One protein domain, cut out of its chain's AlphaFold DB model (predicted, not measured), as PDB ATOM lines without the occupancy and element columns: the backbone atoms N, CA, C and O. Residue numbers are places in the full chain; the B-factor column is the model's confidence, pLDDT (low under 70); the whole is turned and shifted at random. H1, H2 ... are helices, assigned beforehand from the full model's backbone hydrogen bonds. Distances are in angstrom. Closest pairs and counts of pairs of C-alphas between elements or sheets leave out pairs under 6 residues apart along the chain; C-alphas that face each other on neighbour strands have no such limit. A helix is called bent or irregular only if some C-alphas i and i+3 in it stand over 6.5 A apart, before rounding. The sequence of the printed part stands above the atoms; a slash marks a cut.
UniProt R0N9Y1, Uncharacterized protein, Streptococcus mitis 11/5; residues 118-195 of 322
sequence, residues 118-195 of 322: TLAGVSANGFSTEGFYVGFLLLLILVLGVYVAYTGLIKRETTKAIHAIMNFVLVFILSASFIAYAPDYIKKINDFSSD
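Overview. This is residues 118 to 195 of the 322 residues of an uncharacterized protein of Streptococcus mitis 11/5 (UniProt R0N9Y1). Two long helices, H1 and H2, lie side by side as a helical hairpin; beyond the end of H2, residues 184 to 195 of H3 stick out as an arm, and the looped stretch 118 to 131 lies at the hairpin's open end. The printed part has 78 residues with three named helices, H1, H2, H3 in chain order, and no named strand: all helix. It is only just loose, close to extended, with a radius of gyration of the C-alphas of 16.9 A and spans of 56 by 28 by 15 A.

Along the chain. H1, residues 132 to 154, starts at C-alpha 132 (-24.554, 47.607, 53.076) and is 31.4 A long. It has a kink of 38 degrees near residue 139 and is irregular: C-alphas 135 and 138 are 7.3 A apart. H2, residues 158 to 180, is 32.8 A long. H3, residues 182 to 195, is 19.9 A long, ending at C-alpha 195 (-45.078, 40.955, 25.978).

Arrangement. H1 and H2 touch, closest at the C-alphas of Gly 152 and Thr 158, 4.9 A, at a shallow tilt of 12 degrees, opposite ways. H2 and H3 meet only through their link; H1 and H3 are apart. Every O i to N i+4 pair is within hydrogen-bond range in H2 and H3, 17 of 19 in H1.

Size, cuts and confidence. The C-alphas of Ile 154 and Asp 195 are farthest apart, 57.0 A. The printed part has no cut, and both links are tight. Only residue 193 has pLDDT under 70.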
ATOM      1  N   THR A 118     -29.312  51.471  46.040       87.25
ATOM      2  CA  THR A 118     -29.109  52.432  47.134       87.25
ATOM      3  C   THR A 118     -28.873  51.732  48.469       87.25
ATOM      4  O   THR A 118     -27.920  52.064  49.168       87.25
ATOM      5  N   LEU A 119     -29.689  50.734  48.819       86.88
ATOM      6  CA  LEU A 119     -29.522  49.975  50.061       86.88
ATOM      7  C   LEU A 119     -28.197  49.209  50.065       86.88
ATOM      8  O   LEU A 119     -27.450  49.247  51.043       86.88
ATOM      9  N   ALA A 120     -27.872  48.527  48.968       87.38
ATOM     10  CA  ALA A 120     -26.619  47.795  48.871       87.38
ATOM     11  C   ALA A 120     -25.398  48.721  48.795       87.38
ATOM     12  O   ALA A 120     -24.328  48.338  49.256       87.38
ATOM     13  N   GLY A 121     -25.544  49.923  48.248       88.12
ATOM     14  CA  GLY A 121     -24.432  50.816  47.936       88.12
ATOM     15  C   GLY A 121     -23.612  50.362  46.728       88.12
ATOM     16  O   GLY A 121     -22.392  50.538  46.684       88.12
ATOM     17  N   VAL A 122     -24.267  49.701  45.771       88.69
ATOM     18  CA  VAL A 122     -23.642  49.169  44.555       88.69
ATOM     19  C   VAL A 122     -24.479  49.586  43.356       88.69
ATOM     20  O   VAL A 122     -25.675  49.317  43.309       88.69
ATOM     21  N   SER A 123     -23.848  50.219  42.374       88.69
ATOM     22  CA  SER A 123     -24.486  50.662  41.132       88.69
ATOM     23  C   SER A 123     -23.630  50.294  39.919       88.69
ATOM     24  O   SER A 123     -22.466  49.915  40.066       88.69
ATOM     25  N   ALA A 124     -24.168  50.470  38.710       82.94
ATOM     26  CA  ALA A 124     -23.401  50.324  37.468       82.94
ATOM     27  C   ALA A 124     -22.168  51.254  37.405       82.94
ATOM     28  O   ALA A 124     -21.169  50.917  36.774       82.94
ATOM     29  N   ASN A 125     -22.206  52.387  38.117       82.31
ATOM     30  CA  ASN A 125     -21.100  53.346  38.207       82.31
ATOM     31  C   ASN A 125     -20.081  52.997  39.311       82.31
ATOM     32  O   ASN A 125     -19.137  53.753  39.538       82.31
ATOM     33  N   GLY A 126     -20.257  51.862  39.994       82.44
ATOM     34  CA  GLY A 126     -19.375  51.370  41.047       82.44
ATOM     35  C   GLY A 126     -19.995  51.413  42.445       82.44
ATOM     36  O   GLY A 126     -21.216  51.498  42.616       82.44
ATOM     37  N   PHE A 127     -19.126  51.313  43.451       85.00
ATOM     38  CA  PHE A 127     -19.492  51.306  44.867       85.00
ATOM     39  C   PHE A 127     -19.694  52.729  45.395       85.00
ATOM     40  O   PHE A 127     -18.837  53.590  45.190       85.00
ATOM     41  N   SER A 128     -20.793  52.970  46.108       83.50
ATOM     42  CA  SER A 128     -20.996  54.219  46.846       83.50
ATOM     43  C   SER A 128     -20.334  54.167  48.222       83.50
ATOM     44  O   SER A 128     -20.057  53.106  48.777       83.50
ATOM     45  N   THR A 129     -20.084  55.344  48.795       74.19
ATOM     46  CA  THR A 129     -19.543  55.494  50.157       74.19
ATOM     47  C   THR A 129     -20.544  55.118  51.248       74.19
ATOM     48  O   THR A 129     -20.155  54.907  52.392       74.19
ATOM     49  N   GLU A 130     -21.822  55.016  50.891       76.31
ATOM     50  CA  GLU A 130     -22.926  54.641  51.768       76.31
ATOM     51  C   GLU A 130     -23.602  53.378  51.218       76.31
ATOM     52  O   GLU A 130     -23.778  53.261  50.005       76.31
ATOM     53  N   GLY A 131     -23.948  52.429  52.093       82.44
ATOM     54  CA  GLY A 131     -24.658  51.194  51.741       82.44
ATOM     55  C   GLY A 131     -24.080  49.929  52.380       82.44
ATOM     56  O   GLY A 131     -22.958  49.911  52.895       82.44
ATOM     57  N   PHE A 132     -24.869  48.852  52.368       85.06
ATOM     58  CA  PHE A 132     -24.554  47.607  53.076       85.06
ATOM     59  C   PHE A 132     -23.270  46.914  52.575       85.06
ATOM     60  O   PHE A 132     -22.514  46.402  53.399       85.06
ATOM     61  N   TYR A 133     -22.973  46.909  51.269       84.50
ATOM     62  CA  TYR A 133     -21.797  46.209  50.724       84.50
ATOM     63  C   TYR A 133     -20.487  46.779  51.243       84.50
ATOM     64  O   TYR A 133     -19.642  46.031  51.730       84.50
ATOM     65  N   VAL A 134     -20.316  48.098  51.140       80.38
ATOM     66  CA  VAL A 134     -19.095  48.779  51.587       80.38
ATOM     67  C   VAL A 134     -19.084  48.902  53.109       80.38
ATOM     68  O   VAL A 134     -18.053  48.654  53.732       80.38
ATOM     69  N   GLY A 135     -20.240  49.188  53.722       83.50
ATOM     70  CA  GLY A 135     -20.377  49.334  55.171       83.50
ATOM     71  C   GLY A 135     -20.056  48.059  55.957       83.50
ATOM     72  O   GLY A 135     -19.400  48.128  56.995       83.50
ATOM     73  N   PHE A 136     -20.450  46.883  55.454       85.88
ATOM     74  CA  PHE A 136     -20.175  45.596  56.110       85.88
ATOM     75  C   PHE A 136     -18.946  44.862  55.564       85.88
ATOM     76  O   PHE A 136     -18.576  43.829  56.122       85.88
ATOM     77  N   LEU A 137     -18.270  45.382  54.533       87.12
ATOM     78  CA  LEU A 137     -17.106  44.730  53.918       87.12
ATOM     79  C   LEU A 137     -16.037  44.355  54.950       87.12
ATOM     80  O   LEU A 137     -15.522  43.240  54.948       87.12
ATOM     81  N   LEU A 138     -15.732  45.280  55.860       86.62
ATOM     82  CA  LEU A 138     -14.719  45.100  56.900       86.62
ATOM     83  C   LEU A 138     -15.094  43.961  57.858       86.62
ATOM     84  O   LEU A 138     -14.250  43.144  58.225       86.62
ATOM     85  N   LEU A 139     -16.377  43.866  58.208       88.38
ATOM     86  CA  LEU A 139     -16.913  42.805  59.052       88.38
ATOM     87  C   LEU A 139     -16.887  41.450  58.330       88.38
ATOM     88  O   LEU A 139     -16.478  40.452  58.922       88.38
ATOM     89  N   LEU A 140     -17.247  41.413  57.044       88.44
ATOM     90  CA  LEU A 140     -17.176  40.206  56.215       88.44
ATOM     91  C   LEU A 140     -15.736  39.696  56.070       88.44
ATOM     92  O   LEU A 140     -15.486  38.504  56.249       88.44
ATOM     93  N   ILE A 141     -14.784  40.598  55.813       89.81
ATOM     94  CA  ILE A 141     -13.354  40.272  55.742       89.81
ATOM     95  C   ILE A 141     -12.849  39.766  57.095       89.81
ATOM     96  O   ILE A 141     -12.078  38.811  57.131       89.81
ATOM     97  N   LEU A 142     -13.288  40.357  58.209       92.19
ATOM     98  CA  LEU A 142     -12.895  39.916  59.546       92.19
ATOM     99  C   LEU A 142     -13.394  38.496  59.844       92.19
ATOM    100  O   LEU A 142     -12.610  37.652  60.279       92.19
ATOM    101  N   VAL A 143     -14.666  38.202  59.562       91.62
ATOM    102  CA  VAL A 143     -15.245  36.858  59.742       91.62
ATOM    103  C   VAL A 143     -14.535  35.833  58.855       91.62
ATOM    104  O   VAL A 143     -14.143  34.764  59.333       91.62
ATOM    105  N   LEU A 144     -14.302  36.171  57.582       92.88
ATOM    106  CA  LEU A 144     -13.544  35.327  56.659       92.88
ATOM    107  C   LEU A 144     -12.107  35.115  57.150       92.88
ATOM    108  O   LEU A 144     -11.607  33.994  57.121       92.88
ATOM    109  N   GLY A 145     -11.454  36.168  57.638       91.31
ATOM    110  CA  GLY A 145     -10.090  36.135  58.154       91.31
ATOM    111  C   GLY A 145      -9.943  35.201  59.352       91.31
ATOM    112  O   GLY A 145      -9.019  34.391  59.380       91.31
ATOM    113  N   VAL A 146     -10.889  35.232  60.298       93.31
ATOM    114  CA  VAL A 146     -10.927  34.292  61.432       93.31
ATOM    115  C   VAL A 146     -11.094  32.851  60.941       93.31
ATOM    116  O   VAL A 146     -10.372  31.957  61.391       93.31
ATOM    117  N   TYR A 147     -11.993  32.614  59.982       92.12
ATOM    118  CA  TYR A 147     -12.204  31.286  59.403       92.12
ATOM    119  C   TYR A 147     -10.956  30.758  58.677       92.12
ATOM    120  O   TYR A 147     -10.551  29.608  58.875       92.12
ATOM    121  N   VAL A 148     -10.314  31.599  57.866       92.44
ATOM    122  CA  VAL A 148      -9.084  31.282  57.129       92.44
ATOM    123  C   VAL A 148      -7.920  31.037  58.088       92.44
ATOM    124  O   VAL A 148      -7.179  30.075  57.905       92.44
ATOM    125  N   ALA A 149      -7.774  31.839  59.145       90.31
ATOM    126  CA  ALA A 149      -6.742  31.638  60.159       90.31
ATOM    127  C   ALA A 149      -6.937  30.307  60.900       90.31
ATOM    128  O   ALA A 149      -5.992  29.538  61.065       90.31
ATOM    129  N   TYR A 150      -8.172  29.985  61.287       91.00
ATOM    130  CA  TYR A 150      -8.494  28.716  61.937       91.00
ATOM    131  C   TYR A 150      -8.228  27.506  61.022       91.00
ATOM    132  O   TYR A 150      -7.556  26.548  61.411       91.00
ATOM    133  N   THR A 151      -8.723  27.540  59.785       88.69
ATOM    134  CA  THR A 151      -8.585  26.423  58.835       88.69
ATOM    135  C   THR A 151      -7.158  26.268  58.304       88.69
ATOM    136  O   THR A 151      -6.655  25.148  58.200       88.69
ATOM    137  N   GLY A 152      -6.479  27.379  58.024       87.00
ATOM    138  CA  GLY A 152      -5.128  27.409  57.474       87.00
ATOM    139  C   GLY A 152      -4.028  27.180  58.511       87.00
ATOM    140  O   GLY A 152      -3.122  26.391  58.253       87.00
ATOM    141  N   LEU A 153      -4.094  27.822  59.684       83.81
ATOM    142  CA  LEU A 153      -3.023  27.743  60.691       83.81
ATOM    143  C   LEU A 153      -3.237  26.607  61.695       83.81
ATOM    144  O   LEU A 153      -2.287  25.889  62.004       83.81
ATOM    145  N   ILE A 154      -4.468  26.423  62.193       86.31
ATOM    146  CA  ILE A 154      -4.757  25.411  63.224       86.31
ATOM    147  C   ILE A 154      -5.012  24.044  62.588       86.31
ATOM    148  O   ILE A 154      -4.340  23.075  62.935       86.31
ATOM    149  N   LYS A 155      -5.945  23.949  61.630       87.12
ATOM    150  CA  LYS A 155      -6.250  22.676  60.947       87.12
ATOM    151  C   LYS A 155      -5.257  22.300  59.843       87.12
ATOM    152  O   LYS A 155      -5.266  21.154  59.406       87.12
ATOM    153  N   ARG A 156      -4.397  23.234  59.408       86.19
ATOM    154  CA  ARG A 156      -3.413  23.047  58.321       86.19
ATOM    155  C   ARG A 156      -4.033  22.601  56.986       86.19
ATOM    156  O   ARG A 156      -3.361  21.993  56.158       86.19
ATOM    157  N   GLU A 157      -5.298  22.939  56.740       87.81
ATOM    158  CA  GLU A 157      -6.021  22.620  55.501       87.81
ATOM    159  C   GLU A 157      -5.914  23.785  54.500       87.81
ATOM    160  O   GLU A 157      -6.894  24.469  54.197       87.81
ATOM    161  N   THR A 158      -4.709  24.031  53.978       83.88
ATOM    162  CA  THR A 158      -4.404  25.195  53.118       83.88
ATOM    163  C   THR A 158      -5.282  25.272  51.868       83.88
ATOM    164  O   THR A 158      -5.750  26.353  51.514       83.88
ATOM    165  N   THR A 159      -5.599  24.135  51.245       87.25
ATOM    166  CA  THR A 159      -6.494  24.077  50.078       87.25
ATOM    167  C   THR A 159      -7.900  24.587  50.401       87.25
ATOM    168  O   THR A 159      -8.477  25.325  49.605       87.25
ATOM    169  N   LYS A 160      -8.455  24.250  51.575       86.44
ATOM    170  CA  LYS A 160      -9.794  24.715  51.978       86.44
ATOM    171  C   LYS A 160      -9.801  26.201  52.319       86.44
ATOM    172  O   LYS A 160     -10.752  26.893  51.969       86.44
ATOM    173  N   ALA A 161      -8.735  26.691  52.948       86.75
ATOM    174  CA  ALA A 161      -8.570  28.112  53.236       86.75
ATOM    175  C   ALA A 161      -8.524  28.950  51.941       86.75
ATOM    176  O   ALA A 161      -9.238  29.945  51.824       86.75
ATOM    177  N   ILE A 162      -7.760  28.506  50.935       88.88
ATOM    178  CA  ILE A 162      -7.704  29.151  49.610       88.88
ATOM    179  C   ILE A 162      -9.068  29.087  48.914       88.88
ATOM    180  O   ILE A 162      -9.528  30.084  48.361       88.88
ATOM    181  N   HIS A 163      -9.744  27.939  48.974       91.06
ATOM    182  CA  HIS A 163     -11.067  27.776  48.375       91.06
ATOM    183  C   HIS A 163     -12.111  28.710  49.007       91.06
ATOM    184  O   HIS A 163     -12.944  29.267  48.299       91.06
ATOM    185  N   ALA A 164     -12.038  28.943  50.321       89.69
ATOM    186  CA  ALA A 164     -12.924  29.872  51.018       89.69
ATOM    187  C   ALA A 164     -12.710  31.329  50.586       89.69
ATOM    188  O   ALA A 164     -13.684  32.039  50.349       89.69
ATOM    189  N   ILE A 165     -11.453  31.761  50.425       91.25
ATOM    190  CA  ILE A 165     -11.130  33.095  49.895       91.25
ATOM    191  C   ILE A 165     -11.660  33.237  48.469       91.25
ATOM    192  O   ILE A 165     -12.306  34.228  48.142       91.25
ATOM    193  N   MET A 166     -11.411  32.233  47.627       92.19
ATOM    194  CA  MET A 166     -11.837  32.265  46.234       92.19
ATOM    195  C   MET A 166     -13.361  32.313  46.118       92.19
ATOM    196  O   MET A 166     -13.871  33.183  45.422       92.19
ATOM    197  N   ASN A 167     -14.087  31.466  46.854       91.88
ATOM    198  CA  ASN A 167     -15.549  31.505  46.890       91.88
ATOM    199  C   ASN A 167     -16.070  32.840  47.410       91.88
ATOM    200  O   ASN A 167     -17.024  33.362  46.847       91.88
ATOM    201  N   PHE A 168     -15.444  33.416  48.439       91.81
ATOM    202  CA  PHE A 168     -15.834  34.733  48.925       91.81
ATOM    203  C   PHE A 168     -15.709  35.791  47.829       91.81
ATOM    204  O   PHE A 168     -16.680  36.487  47.561       91.81
ATOM    205  N   VAL A 169     -14.558  35.880  47.156       91.31
ATOM    206  CA  VAL A 169     -14.341  36.858  46.076       91.31
ATOM    207  C   VAL A 169     -15.331  36.640  44.932       91.31
ATOM    208  O   VAL A 169     -15.927  37.598  44.443       91.31
ATOM    209  N   LEU A 170     -15.544  35.386  44.533       93.25
ATOM    210  CA  LEU A 170     -16.445  35.032  43.437       93.25
ATOM    211  C   LEU A 170     -17.891  35.410  43.767       93.25
ATOM    212  O   LEU A 170     -18.534  36.111  42.988       93.25
ATOM    213  N   VAL A 171     -18.379  35.004  44.943       90.81
ATOM    214  CA  VAL A 171     -19.727  35.333  45.424       90.81
ATOM    215  C   VAL A 171     -19.875  36.838  45.597       90.81
ATOM    216  O   VAL A 171     -20.890  37.387  45.181       90.81
ATOM    217  N   PHE A 172     -18.872  37.523  46.146       89.12
ATOM    218  CA  PHE A 172     -18.896  38.968  46.366       89.12
ATOM    219  C   PHE A 172     -19.016  39.746  45.050       89.12
ATOM    220  O   PHE A 172     -19.885  40.603  44.926       89.12
ATOM    221  N   ILE A 173     -18.203  39.414  44.043       89.12
ATOM    222  CA  ILE A 173     -18.248  40.077  42.732       89.12
ATOM    223  C   ILE A 173     -19.550  39.748  41.997       89.12
ATOM    224  O   ILE A 173     -20.176  40.653  41.447       89.12
ATOM    225  N   LEU A 174     -19.988  38.483  41.995       90.88
ATOM    226  CA  LEU A 174     -21.239  38.075  41.342       90.88
ATOM    227  C   LEU A 174     -22.448  38.785  41.939       90.88
ATOM    228  O   LEU A 174     -23.285  39.304  41.208       90.88
ATOM    229  N   SER A 175     -22.534  38.819  43.263       89.31
ATOM    230  CA  SER A 175     -23.652  39.441  43.969       89.31
ATOM    231  C   SER A 175     -23.645  40.966  43.829       89.31
ATOM    232  O   SER A 175     -24.688  41.543  43.530       89.31
ATOM    233  N   ALA A 176     -22.473  41.611  43.913       88.75
ATOM    234  CA  ALA A 176     -22.329  43.032  43.601       88.75
ATOM    235  C   ALA A 176     -22.760  43.334  42.156       88.75
ATOM    236  O   ALA A 176     -23.502  44.282  41.923       88.75
ATOM    237  N   SER A 177     -22.361  42.497  41.194       89.50
ATOM    238  CA  SER A 177     -22.755  42.647  39.787       89.50
ATOM    239  C   SER A 177     -24.263  42.468  39.599       89.50
ATOM    240  O   SER A 177     -24.889  43.242  38.885       89.50
ATOM    241  N   PHE A 178     -24.871  41.484  40.265       88.25
ATOM    242  CA  PHE A 178     -26.313  41.259  40.191       88.25
ATOM    243  C   PHE A 178     -27.105  42.468  40.704       88.25
ATOM    244  O   PHE A 178     -28.068  42.883  40.069       88.25
ATOM    245  N   ILE A 179     -26.662  43.072  41.810       89.25
ATOM    246  CA  ILE A 179     -27.294  44.269  42.371       89.25
ATOM    247  C   ILE A 179     -27.035  45.501  41.493       89.25
ATOM    248  O   ILE A 179     -27.955  46.276  41.240       89.25
ATOM    249  N   ALA A 180     -25.811  45.662  40.981       89.50
ATOM    250  CA  ALA A 180     -25.438  46.777  40.113       89.50
ATOM    251  C   ALA A 180     -26.337  46.878  38.872       89.50
ATOM    252  O   ALA A 180     -26.669  47.986  38.465       89.50
ATOM    253  N   TYR A 181     -26.762  45.741  38.318       89.56
ATOM    254  CA  TYR A 181     -27.640  45.659  37.147       89.56
ATOM    255  C   TYR A 181     -29.078  45.231  37.497       89.56
ATOM    256  O   TYR A 181     -29.841  44.852  36.610       89.56
ATOM    257  N   ALA A 182     -29.476  45.297  38.775       87.19
ATOM    258  CA  ALA A 182     -30.821  44.920  39.212       87.19
ATOM    259  C   ALA A 182     -31.944  45.670  38.466       87.19
ATOM    260  O   ALA A 182     -32.875  44.990  38.034       87.19
ATOM    261  N   PRO A 183     -31.871  47.003  38.232       85.81
ATOM    262  CA  PRO A 183     -32.883  47.696  37.431       85.81
ATOM    263  C   PRO A 183     -33.042  47.095  36.030       85.81
ATOM    264  O   PRO A 183     -34.155  46.791  35.621       85.81
ATOM    265  N   ASP A 184     -31.936  46.824  35.331       87.69
ATOM    266  CA  ASP A 184     -31.966  46.290  33.964       87.69
ATOM    267  C   ASP A 184     -32.559  44.877  33.902       87.69
ATOM    268  O   ASP A 184     -33.287  44.542  32.967       87.69
ATOM    269  N   TYR A 185     -32.252  44.024  34.886       84.06
ATOM    270  CA  TYR A 185     -32.812  42.672  34.947       84.06
ATOM    271  C   TYR A 185     -34.302  42.680  35.276       84.06
ATOM    272  O   TYR A 185     -35.065  41.970  34.622       84.06
ATOM    273  N   ILE A 186     -34.719  43.482  36.260       82.62
ATOM    274  CA  ILE A 186     -36.132  43.610  36.632       82.62
ATOM    275  C   ILE A 186     -36.917  44.189  35.452       82.62
ATOM    276  O   ILE A 186     -37.968  43.653  35.113       82.62
ATOM    277  N   LYS A 187     -36.370  45.199  34.767       83.00
ATOM    278  CA  LYS A 187     -36.976  45.778  33.568       83.00
ATOM    279  C   LYS A 187     -37.156  44.749  32.458       83.00
ATOM    280  O   LYS A 187     -38.263  44.581  31.977       83.00
ATOM    281  N   LYS A 188     -36.126  43.964  32.128       82.94
ATOM    282  CA  LYS A 188     -36.244  42.892  31.119       82.94
ATOM    283  C   LYS A 188     -37.292  41.837  31.471       82.94
ATOM    284  O   LYS A 188     -37.970  41.335  30.580       82.94
ATOM    285  N   ILE A 189     -37.398  41.463  32.747       78.00
ATOM    286  CA  ILE A 189     -38.429  40.521  33.209       78.00
ATOM    287  C   ILE A 189     -39.816  41.152  33.071       78.00
ATOM    288  O   ILE A 189     -40.749  40.476  32.640       78.00
ATOM    289  N   ASN A 190     -39.946  42.435  33.405       75.19
ATOM    290  CA  ASN A 190     -41.191  43.172  33.258       75.19
ATOM    291  C   ASN A 190     -41.609  43.309  31.787       75.19
ATOM    292  O   ASN A 190     -42.751  43.011  31.459       75.19
ATOM    293  N   ASP A 191     -40.677  43.669  30.904       77.56
ATOM    294  CA  ASP A 191     -40.903  43.776  29.460       77.56
ATOM    295  C   ASP A 191     -41.376  42.427  28.896       77.56
ATOM    296  O   ASP A 191     -42.403  42.350  28.233       77.56
ATOM    297  N   PHE A 192     -40.710  41.329  29.268       76.81
ATOM    298  CA  PHE A 192     -41.132  39.981  28.884       76.81
ATOM    299  C   PHE A 192     -42.526  39.606  29.423       76.81
ATOM    300  O   PHE A 192     -43.325  38.985  28.721       76.81
ATOM    301  N   SER A 193     -42.833  39.974  30.671       67.81
ATOM    302  CA  SER A 193     -44.153  39.761  31.279       67.81
ATOM    303  C   SER A 193     -45.241  40.563  30.560       67.81
ATOM    304  O   SER A 193     -46.340  40.049  30.331       67.81
ATOM    305  N   SER A 194     -44.927  41.801  30.174       71.62
ATOM    306  CA  SER A 194     -45.801  42.646  29.367       71.62
ATOM    307  C   SER A 194     -46.029  42.010  28.001       71.62
ATOM    308  O   SER A 194     -47.176  41.765  27.654       71.62
ATOM    309  N   ASP A 195     -44.978  41.598  27.293       72.31
ATOM    310  CA  ASP A 195     -45.078  40.955  25.978       72.31
ATOM    311  C   ASP A 195     -45.957  39.694  26.001       72.31
ATOM    312  O   ASP A 195     -46.809  39.506  25.129       72.31
TER     313      ASP A 195